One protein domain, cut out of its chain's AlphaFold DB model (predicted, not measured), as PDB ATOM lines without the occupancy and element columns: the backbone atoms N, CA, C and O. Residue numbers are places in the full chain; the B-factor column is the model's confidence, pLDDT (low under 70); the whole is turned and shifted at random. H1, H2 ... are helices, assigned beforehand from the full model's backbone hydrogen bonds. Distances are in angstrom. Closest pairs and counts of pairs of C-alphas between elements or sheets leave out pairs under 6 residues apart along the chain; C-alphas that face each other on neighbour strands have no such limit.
ATOM      1  N   TYR A  50     274.101 306.077 309.599       74.00
ATOM      2  CA  TYR A  50     275.515 306.284 309.343       74.00
ATOM      3  C   TYR A  50     276.257 306.537 310.649       74.00
ATOM      4  O   TYR A  50     276.055 307.545 311.324       74.00
ATOM      5  N   THR A  51     277.107 305.592 311.028       77.62
ATOM      6  CA  THR A  51     277.933 305.705 312.230       77.62
ATOM      7  C   THR A  51     279.130 306.617 311.970       77.62
ATOM      8  O   THR A  51     279.719 306.577 310.892       77.62
ATOM      9  N   TRP A  52     279.573 307.345 312.998       76.19
ATOM     10  CA  TRP A  52     280.816 308.128 312.979       76.19
ATOM     11  C   TRP A  52     282.038 307.334 312.503       76.19
ATOM     12  O   TRP A  52     282.875 307.864 311.781       76.19
ATOM     13  N   SER A  53     282.130 306.047 312.847       76.25
ATOM     14  CA  SER A  53     283.213 305.184 312.367       76.25
ATOM     15  C   SER A  53     283.207 305.025 310.844       76.25
ATOM     16  O   SER A  53     284.259 305.105 310.220       76.25
ATOM     17  N   ARG A  54     282.029 304.858 310.230       80.31
ATOM     18  CA  ARG A  54     281.884 304.795 308.766       80.31
ATOM     19  C   ARG A  54     282.152 306.152 308.125       80.31
ATOM     20  O   ARG A  54     282.848 306.201 307.121       80.31
ATOM     21  N   ALA A  55     281.701 307.235 308.764       82.12
ATOM     22  CA  ALA A  55     282.011 308.604 308.354       82.12
ATOM     23  C   ALA A  55     283.513 308.854 308.240       82.12
ATOM     24  O   ALA A  55     283.975 309.401 307.240       82.12
ATOM     25  N   LEU A  56     284.280 308.417 309.237       86.75
ATOM     26  CA  LEU A  56     285.731 308.559 309.233       86.75
ATOM     27  C   LEU A  56     286.387 307.738 308.122       86.75
ATOM     28  O   LEU A  56     287.259 308.258 307.431       86.75
ATOM     29  N   ILE A  57     285.954 306.490 307.921       87.56
ATOM     30  CA  ILE A  57     286.484 305.623 306.858       87.56
ATOM     31  C   ILE A  57     286.210 306.233 305.480       87.56
ATOM     32  O   ILE A  57     287.136 306.379 304.687       87.56
ATOM     33  N   ASP A  58     284.974 306.647 305.204       84.31
ATOM     34  CA  ASP A  58     284.625 307.219 303.902       84.31
ATOM     35  C   ASP A  58     285.337 308.558 303.685       84.31
ATOM     36  O   ASP A  58     285.887 308.797 302.612       84.31
ATOM     37  N   THR A  59     285.418 309.405 304.718       86.12
ATOM     38  CA  THR A  59     286.179 310.667 304.661       86.12
ATOM     39  C   THR A  59     287.652 310.407 304.366       86.12
ATOM     40  O   THR A  59     288.253 311.126 303.568       86.12
ATOM     41  N   PHE A  60     288.237 309.367 304.962       91.06
ATOM     42  CA  PHE A  60     289.610 308.962 304.685       91.06
ATOM     43  C   PHE A  60     289.776 308.499 303.231       91.06
ATOM     44  O   PHE A  60     290.674 308.984 302.545       91.06
ATOM     45  N   ILE A  61     288.876 307.648 302.724       89.06
ATOM     46  CA  ILE A  61     288.883 307.187 301.325       89.06
ATOM     47  C   ILE A  61     288.778 308.375 300.357       89.06
ATOM     48  O   ILE A  61     289.588 308.488 299.435       89.06
ATOM     49  N   PHE A  62     287.829 309.289 300.581       86.12
ATOM     50  CA  PHE A  62     287.673 310.500 299.769       86.12
ATOM     51  C   PHE A  62     288.914 311.392 299.830       86.12
ATOM     52  O   PHE A  62     289.364 311.887 298.799       86.12
ATOM     53  N   SER A  63     289.495 311.564 301.018       87.75
ATOM     54  CA  SER A  63     290.692 312.387 301.214       87.75
ATOM     55  C   SER A  63     291.903 311.809 300.485       87.75
ATOM     56  O   SER A  63     292.617 312.546 299.808       87.75
ATOM     57  N   VAL A  64     292.104 310.488 300.551       91.44
ATOM     58  CA  VAL A  64     293.165 309.793 299.806       91.44
ATOM     59  C   VAL A  64     292.930 309.908 298.298       91.44
ATOM     60  O   VAL A  64     293.863 310.234 297.566       91.44
ATOM     61  N   ALA A  65     291.698 309.713 297.822       86.62
ATOM     62  CA  ALA A  65     291.366 309.845 296.403       86.62
ATOM     63  C   ALA A  65     291.627 311.268 295.873       86.62
ATOM     64  O   ALA A  65     292.243 311.434 294.818       86.62
ATOM     65  N   ILE A  66     291.219 312.294 296.629       86.62
ATOM     66  CA  ILE A  66     291.493 313.703 296.316       86.62
ATOM     67  C   ILE A  66     292.994 313.963 296.305       86.62
ATOM     68  O   ILE A  66     293.503 314.564 295.361       86.62
ATOM     69  N   PHE A  67     293.716 313.495 297.323       89.00
ATOM     70  CA  PHE A  67     295.158 313.679 297.417       89.00
ATOM     71  C   PHE A  67     295.883 313.079 296.209       89.00
ATOM     72  O   PHE A  67     296.673 313.773 295.572       89.00
ATOM     73  N   VAL A  68     295.566 311.834 295.839       86.19
ATOM     74  CA  VAL A  68     296.139 311.170 294.658       86.19
ATOM     75  C   VAL A  68     295.807 311.948 293.382       86.19
ATOM     76  O   VAL A  68     296.694 312.185 292.562       86.19
ATOM     77  N   TYR A  69     294.564 312.412 293.226       83.88
ATOM     78  CA  TYR A  69     294.145 313.193 292.060       83.88
ATOM     79  C   TYR A  69     294.883 314.541 291.947       83.88
ATOM     80  O   TYR A  69     295.340 314.930 290.866       83.88
ATOM     81  N   LEU A  70     295.039 315.254 293.066       84.56
ATOM     82  CA  LEU A  70     295.802 316.502 293.126       84.56
ATOM     83  C   LEU A  70     297.290 316.257 292.856       84.56
ATOM     84  O   LEU A  70     297.907 317.023 292.116       84.56
ATOM     85  N   TRP A  71     297.852 315.180 293.409       83.69
ATOM     86  CA  TRP A  71     299.255 314.811 293.231       83.69
ATOM     87  C   TRP A  71     299.577 314.505 291.766       83.69
ATOM     88  O   TRP A  71     300.520 315.085 291.227       83.69
ATOM     89  N   ILE A  72     298.737 313.710 291.088       80.38
ATOM     90  CA  ILE A  72     298.838 313.453 289.639       80.38
ATOM     91  C   ILE A  72     298.786 314.770 288.855       80.38
ATOM     92  O   ILE A  72     299.609 315.008 287.972       80.38
ATOM     93  N   GLY A  73     297.852 315.659 289.203       76.00
ATOM     94  CA  GLY A  73     297.708 316.951 288.539       76.00
ATOM     95  C   GLY A  73     298.907 317.882 288.688       76.00
ATOM     96  O   GLY A  73     299.281 318.544 287.722       76.00
ATOM     97  N   ILE A  74     299.511 317.942 289.879       76.94
ATOM     98  CA  ILE A  74     300.706 318.756 290.151       76.94
ATOM     99  C   ILE A  74     301.932 318.150 289.465       76.94
ATOM    100  O   ILE A  74     302.692 318.884 288.834       76.94
ATOM    101  N   TYR A  75     302.103 316.829 289.559       72.25
ATOM    102  CA  TYR A  75     303.214 316.109 288.938       72.25
ATOM    103  C   TYR A  75     303.208 316.257 287.411       72.25
ATOM    104  O   TYR A  75     304.256 316.428 286.797       72.25
ATOM    105  N   ASN A  76     302.019 316.282 286.805       70.00
ATOM    106  CA  ASN A  76     301.843 316.432 285.366       70.00
ATOM    107  C   ASN A  76     301.836 317.906 284.883       70.00
ATOM    108  O   ASN A  76     301.462 318.185 283.741       70.00
ATOM    109  N   ARG A  77     302.220 318.887 285.722       65.50
ATOM    110  CA  ARG A  77     302.293 320.298 285.298       65.50
ATOM    111  C   ARG A  77     303.478 320.530 284.348       65.50
ATOM    112  O   ARG A  77     304.623 320.306 284.744       65.50
ATOM    113  N   PRO A  78     303.254 321.123 283.159       58.19
ATOM    114  CA  PRO A  78     304.305 321.329 282.161       58.19
ATOM    115  C   PRO A  78     305.405 322.325 282.577       58.19
ATOM    116  O   PRO A  78     306.437 322.399 281.915       58.19
ATOM    117  N   SER A  79     305.233 323.089 283.667       56.31
ATOM    118  CA  SER A  79     306.267 324.026 284.141       56.31
ATOM    119  C   SER A  79     307.406 323.353 284.922       56.31
ATOM    120  O   SER A  79     308.447 323.977 285.125       56.31
ATOM    121  N   LEU A  80     307.257 322.090 285.339       57.25
ATOM    122  CA  LEU A  80     308.311 321.308 285.994       57.25
ATOM    123  C   LEU A  80     309.180 320.635 284.917       57.25
ATOM    124  O   LEU A  80     309.072 319.446 284.635       57.25
ATOM    125  N   ARG A  81     310.031 321.442 284.267       48.50
ATOM    126  CA  ARG A  81     310.981 321.029 283.220       48.50
ATOM    127  C   ARG A  81     311.984 319.991 283.727       48.50
ATOM    128  O   ARG A  81     313.084 320.331 284.151       48.50
ATOM    129  N   LYS A  82     311.640 318.720 283.594       56.22
ATOM    130  CA  LYS A  82     312.587 317.625 283.377       56.22
ATOM    131  C   LYS A  82     311.867 316.614 282.471       56.22
ATOM    132  O   LYS A  82     310.674 316.379 282.672       56.22
ATOM    133  N   PRO A  83     312.531 316.063 281.445       53.38
ATOM    134  CA  PRO A  83     311.915 315.095 280.552       53.38
ATOM    135  C   PRO A  83     311.788 313.772 281.310       53.38
ATOM    136  O   PRO A  83     312.741 313.007 281.406       53.38
ATOM    137  N   HIS A  84     310.626 313.531 281.902       61.03
ATOM    138  CA  HIS A  84     310.283 312.229 282.460       61.03
ATOM    139  C   HIS A  84     309.171 311.661 281.592       61.03
ATOM    140  O   HIS A  84     308.231 312.373 281.237       61.03
ATOM    141  N   VAL A  85     309.293 310.390 281.225       62.69
ATOM    142  CA  VAL A  85     308.261 309.691 280.465       62.69
ATOM    143  C   VAL A  85     307.097 309.447 281.418       62.69
ATOM    144  O   VAL A  85     307.188 308.612 282.316       62.69
ATOM    145  N   VAL A  86     306.031 310.228 281.271       61.94
ATOM    146  CA  VAL A  86     304.799 310.033 282.032       61.94
ATOM    147  C   VAL A  86     304.021 308.909 281.341       61.94
ATOM    148  O   VAL A  86     303.751 309.034 280.147       61.94
ATOM    149  N   PRO A  87     303.682 307.802 282.022       65.19
ATOM    150  CA  PRO A  87     302.865 306.750 281.425       65.19
ATOM    151  C   PRO A  87     301.500 307.284 280.971       65.19
ATOM    152  O   PRO A  87     300.894 308.083 281.685       65.19
ATOM    153  N   ASP A  88     300.975 306.795 279.841       61.25
ATOM    154  CA  ASP A  88     299.730 307.290 279.218       61.25
ATOM    155  C   ASP A  88     298.508 307.314 280.157       61.25
ATOM    156  O   ASP A  88     297.608 308.136 279.995       61.25
ATOM    157  N   TRP A  89     298.474 306.453 281.179       59.69
ATOM    158  CA  TRP A  89     297.403 306.398 282.182       59.69
ATOM    159  C   TRP A  89     297.437 307.540 283.216       59.69
ATOM    160  O   TRP A  89     296.469 307.714 283.954       59.69
ATOM    161  N   MET A  90     298.523 308.320 283.278       58.16
ATOM    162  CA  MET A  90     298.739 309.404 284.249       58.16
ATOM    163  C   MET A  90     298.756 310.803 283.598       58.16
ATOM    164  O   MET A  90     298.887 311.816 284.286       58.16
ATOM    165  N   VAL A  91     298.594 310.884 282.272       61.81
ATOM    166  CA  VAL A  91     298.653 312.146 281.524       61.81
ATOM    167  C   VAL A  91     297.296 312.855 281.539       61.81
ATOM    168  O   VAL A  91     296.352 312.488 280.843       61.81
ATOM    169  N   VAL A  92     297.213 313.953 282.284       61.62
ATOM    170  CA  VAL A  92     296.124 314.934 282.198       61.62
ATOM    171  C   VAL A  92     296.460 315.966 281.116       61.62
ATOM    172  O   VAL A  92     297.301 316.841 281.302       61.62
ATOM    173  N   LYS A  93     295.804 315.847 279.958       60.97
ATOM    174  CA  LYS A  93     296.149 316.554 278.708       60.97
ATOM    175  C   LYS A  93     296.033 318.092 278.767       60.97
ATOM    176  O   LYS A  93     296.626 318.767 277.935       60.97
ATOM    177  N   SER A  94     295.264 318.645 279.714       66.88
ATOM    178  CA  SER A  94     295.046 320.094 279.874       66.88
ATOM    179  C   SER A  94     294.715 320.466 281.325       66.88
ATOM    180  O   SER A  94     294.062 319.695 282.031       66.88
ATOM    181  N   GLN A  95     295.111 321.671 281.757       68.88
ATOM    182  CA  GLN A  95     294.727 322.233 283.061       68.88
ATOM    183  C   GLN A  95     293.206 322.379 283.207       68.88
ATOM    184  O   GLN A  95     292.681 322.189 284.301       68.88
ATOM    185  N   GLU A  96     292.484 322.632 282.115       72.38
ATOM    186  CA  GLU A  96     291.018 322.724 282.125       72.38
ATOM    187  C   GLU A  96     290.368 321.387 282.499       72.38
ATOM    188  O   GLU A  96     289.453 321.344 283.319       72.38
ATOM    189  N   ILE A  97     290.892 320.276 281.968       73.31
ATOM    190  CA  ILE A  97     290.417 318.915 282.271       73.31
ATOM    191  C   ILE A  97     290.678 318.573 283.744       73.31
ATOM    192  O   ILE A  97     289.863 317.904 284.380       73.31
ATOM    193  N   TRP A  98     291.790 319.062 284.299       74.31
ATOM    194  CA  TRP A  98     292.106 318.897 285.715       74.31
ATOM    195  C   TRP A  98     291.133 319.667 286.624       74.31
ATOM    196  O   TRP A  98     290.593 319.095 287.570       74.31
ATOM    197  N   PHE A  99     290.839 320.933 286.307       75.69
ATOM    198  CA  PHE A  99     289.841 321.724 287.042       75.69
ATOM    199  C   PHE A  99     288.434 321.119 286.950       75.69
ATOM    200  O   PHE A  99     287.740 321.022 287.963       75.69
ATOM    201  N   LEU A 100     288.035 320.646 285.764       80.88
ATOM    202  CA  LEU A 100     286.777 319.924 285.554       80.88
ATOM    203  C   LEU A 100     286.679 318.671 286.437       80.88
ATOM    204  O   LEU A 100     285.612 318.392 286.984       80.88
ATOM    205  N   GLY A 101     287.778 317.935 286.618       78.56
ATOM    206  CA  GLY A 101     287.794 316.760 287.489       78.56
ATOM    207  C   GLY A 101     287.676 317.095 288.977       78.56
ATOM    208  O   GLY A 101     286.905 316.434 289.669       78.56
ATOM    209  N   ILE A 102     288.334 318.157 289.462       80.19
ATOM    210  CA  ILE A 102     288.144 318.641 290.848       80.19
ATOM    211  C   ILE A 102     286.681 319.025 291.079       80.19
ATOM    212  O   ILE A 102     286.079 318.607 292.069       80.19
ATOM    213  N   MET A 103     286.090 319.775 290.146       82.50
ATOM    214  CA  MET A 103     284.677 320.150 290.217       82.50
ATOM    215  C   MET A 103     283.767 318.918 290.240       82.50
ATOM    216  O   MET A 103     282.831 318.866 291.034       82.50
ATOM    217  N   GLY A 104     284.072 317.896 289.435       82.62
ATOM    218  CA  GLY A 104     283.348 316.624 289.441       82.62
ATOM    219  C   GLY A 104     283.403 315.904 290.792       82.62
ATOM    220  O   GLY A 104     282.373 315.436 291.274       82.62
ATOM    221  N   ILE A 105     284.574 315.864 291.436       82.12
ATOM    222  CA  ILE A 105     284.743 315.277 292.775       82.12
ATOM    223  C   ILE A 105     283.933 316.058 293.820       82.12
ATOM    224  O   ILE A 105     283.246 315.449 294.639       82.12
ATOM    225  N   LEU A 106     283.971 317.394 293.780       84.19
ATOM    226  CA  LEU A 106     283.205 318.240 294.704       84.19
ATOM    227  C   LEU A 106     281.694 318.040 294.538       84.19
ATOM    228  O   LEU A 106     280.982 317.888 295.529       84.19
ATOM    229  N   ILE A 107     281.210 317.980 293.295       86.00
ATOM    230  CA  ILE A 107     279.800 317.701 292.990       86.00
ATOM    231  C   ILE A 107     279.412 316.303 293.481       86.00
ATOM    232  O   ILE A 107     278.363 316.149 294.104       86.00
ATOM    233  N   ALA A 108     280.252 315.289 293.255       81.62
ATOM    234  CA  ALA A 108     280.001 313.935 293.744       81.62
ATOM    235  C   ALA A 108     279.924 313.887 295.280       81.62
ATOM    236  O   ALA A 108     279.012 313.263 295.826       81.62
ATOM    237  N   GLY A 109     280.821 314.595 295.973       83.12
ATOM    238  CA  GLY A 109     280.783 314.745 297.428       83.12
ATOM    239  C   GLY A 109     279.506 315.435 297.917       83.12
ATOM    240  O   GLY A 109     278.884 314.975 298.873       83.12
ATOM    241  N   LEU A 110     279.058 316.486 297.223       85.31
ATOM    242  CA  LEU A 110     277.816 317.193 297.543       85.31
ATOM    243  C   LEU A 110     276.575 316.314 297.331       85.31
ATOM    244  O   LEU A 110     275.697 316.279 298.190       85.31
ATOM    245  N   ILE A 111     276.514 315.558 296.231       83.69
ATOM    246  CA  ILE A 111     275.432 314.594 295.981       83.69
ATOM    247  C   ILE A 111     275.405 313.529 297.081       83.69
ATOM    248  O   ILE A 111     274.332 313.210 297.594       83.69
ATOM    249  N   LEU A 112     276.567 313.004 297.481       79.38
ATOM    250  CA  LEU A 112     276.666 312.020 298.558       79.38
ATOM    251  C   LEU A 112     276.181 312.597 299.898       79.38
ATOM    252  O   LEU A 112     275.407 311.945 300.599       79.38
ATOM    253  N   ALA A 113     276.554 313.839 300.218       81.44
ATOM    254  CA  ALA A 113     276.084 314.537 301.413       81.44
ATOM    255  C   ALA A 113     274.560 314.774 301.399       81.44
ATOM    256  O   ALA A 113     273.890 314.557 302.408       81.44
ATOM    257  N   LEU A 114     273.986 315.157 300.254       82.50
ATOM    258  CA  LEU A 114     272.535 315.325 300.107       82.50
ATOM    259  C   LEU A 114     271.784 313.995 300.243       82.50
ATOM    260  O   LEU A 114     270.777 313.924 300.948       82.50
ATOM    261  N   LEU A 115     272.290 312.928 299.616       77.25
ATOM    262  CA  LEU A 115     271.734 311.580 299.765       77.25
ATOM    263  C   LEU A 115     271.782 311.112 301.220       77.25
ATOM    264  O   LEU A 115     270.840 310.464 301.680       77.25
ATOM    265  N   TYR A 116     272.838 311.463 301.953       74.56
ATOM    266  CA  TYR A 116     272.950 311.171 303.377       74.56
ATOM    267  C   TYR A 116     271.853 311.862 304.197       74.56
ATOM    268  O   TYR A 116     271.138 311.192 304.948       74.56
ATOM    269  N   VAL A 117     271.670 313.175 304.020       76.12
ATOM    270  CA  VAL A 117     270.625 313.933 304.731       76.12
ATOM    271  C   VAL A 117     269.243 313.366 304.410       76.12
ATOM    272  O   VAL A 117     268.466 313.086 305.322       76.12
ATOM    273  N   TYR A 118     268.973 313.110 303.129       76.19
ATOM    274  CA  TYR A 118     267.706 312.542 302.679       76.19
ATOM    275  C   TYR A 118     267.434 311.155 303.278       76.19
ATOM    276  O   TYR A 118     266.336 310.894 303.748       76.19
ATOM    277  N   THR A 119     268.436 310.271 303.317       68.25
ATOM    278  CA  THR A 119     268.259 308.892 303.819       68.25
ATOM    279  C   THR A 119     268.186 308.826 305.351       68.25
ATOM    280  O   THR A 119     267.653 307.869 305.914       68.25
ATOM    281  N   THR A 120     268.707 309.843 306.040       67.38
ATOM    282  CA  THR A 120     268.617 309.953 307.505       67.38
ATOM    283  C   THR A 120     267.223 310.404 307.947       67.38
ATOM    284  O   THR A 120     266.740 309.982 309.002       67.38
ATOM    285  N   TYR A 121     266.562 311.226 307.130       63.88
ATOM    286  CA  TYR A 121     265.215 311.729 307.378       63.88
ATOM    287  C   TYR A 121     264.167 310.687 306.953       63.88
ATOM    288  O   TYR A 121     263.761 310.616 305.798       63.88
ATOM    289  N   THR A 122     263.706 309.871 307.901       62.44
ATOM    290  CA  THR A 122     262.512 309.032 307.722       62.44
ATOM    291  C   THR A 122     261.511 309.312 308.834       62.44
ATOM    292  O   THR A 122     261.894 309.516 309.987       62.44
ATOM    293  N   THR A 123     260.230 309.341 308.476       62.25
ATOM    294  CA  THR A 123     259.112 309.481 309.416       62.25
ATOM    295  C   THR A 123     258.765 308.163 310.098       62.25
ATOM    296  O   THR A 123     258.063 308.169 311.105       62.25
ATOM    297  N   GLU A 124     259.239 307.033 309.565       71.19
ATOM    298  CA  GLU A 124     258.980 305.732 310.168       71.19
ATOM    299  C   GLU A 124     259.891 305.497 311.371       71.19
ATOM    300  O   GLU A 124     261.123 305.523 311.284       71.19
ATOM    301  N   THR A 125     259.268 305.251 312.518       71.94
ATOM    302  CA  THR A 125     259.954 304.880 313.750       71.94
ATOM    303  C   THR A 125     259.894 303.375 313.931       71.94
ATOM    304  O   THR A 125     258.830 302.771 313.813       71.94
TER     305      THR A 125
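AT A GLANCE: This is residues 50 to 125 of the 257 residues of the protein "DUF2156 domain-containing protein" of Brochothrix campestris FSL F6-1037 (UniProt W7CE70). Two long helices, H2 and H1, run side by side in opposite ways, slightly spread, and a long loop, residues 76 to 94, joins them at the end where they come closest. The outline is a rod of 62 by 24 by 18 A. The printed part has 76 residues with two named helices, H1 then H2, and no named strand; its class is all helix. It is only just extended, close to loose, with a radius of gyration of the C-alphas of 17.5 A.

IN THESE COORDINATES: H2, residues 95 to 120, is 37.8 A long and ends at C-alpha 120 (268.617, 309.953, 307.505). H1, residues 52 to 75, is 33.8 A long and begins at C-alpha 52 (280.816, 308.128, 312.979).

HOW THE PARTS SIT: H2 and H1 are close but not clearly touching; their closest C-alphas, of Trp 98 and Gly 73, are 6.6 A apart. They run opposite ways at a shallow tilt of 7 degrees. In both helices every O i to N i+4 pair is within hydrogen-bond range.

THE WHOLE: The C-alphas farthest apart, of Pro 83 and Thr 125, are 62.5 A apart. The printed part has no cut. The link from H1 to H2 is long. Residues 77 to 95 and 119 to 123 have pLDDT under 70.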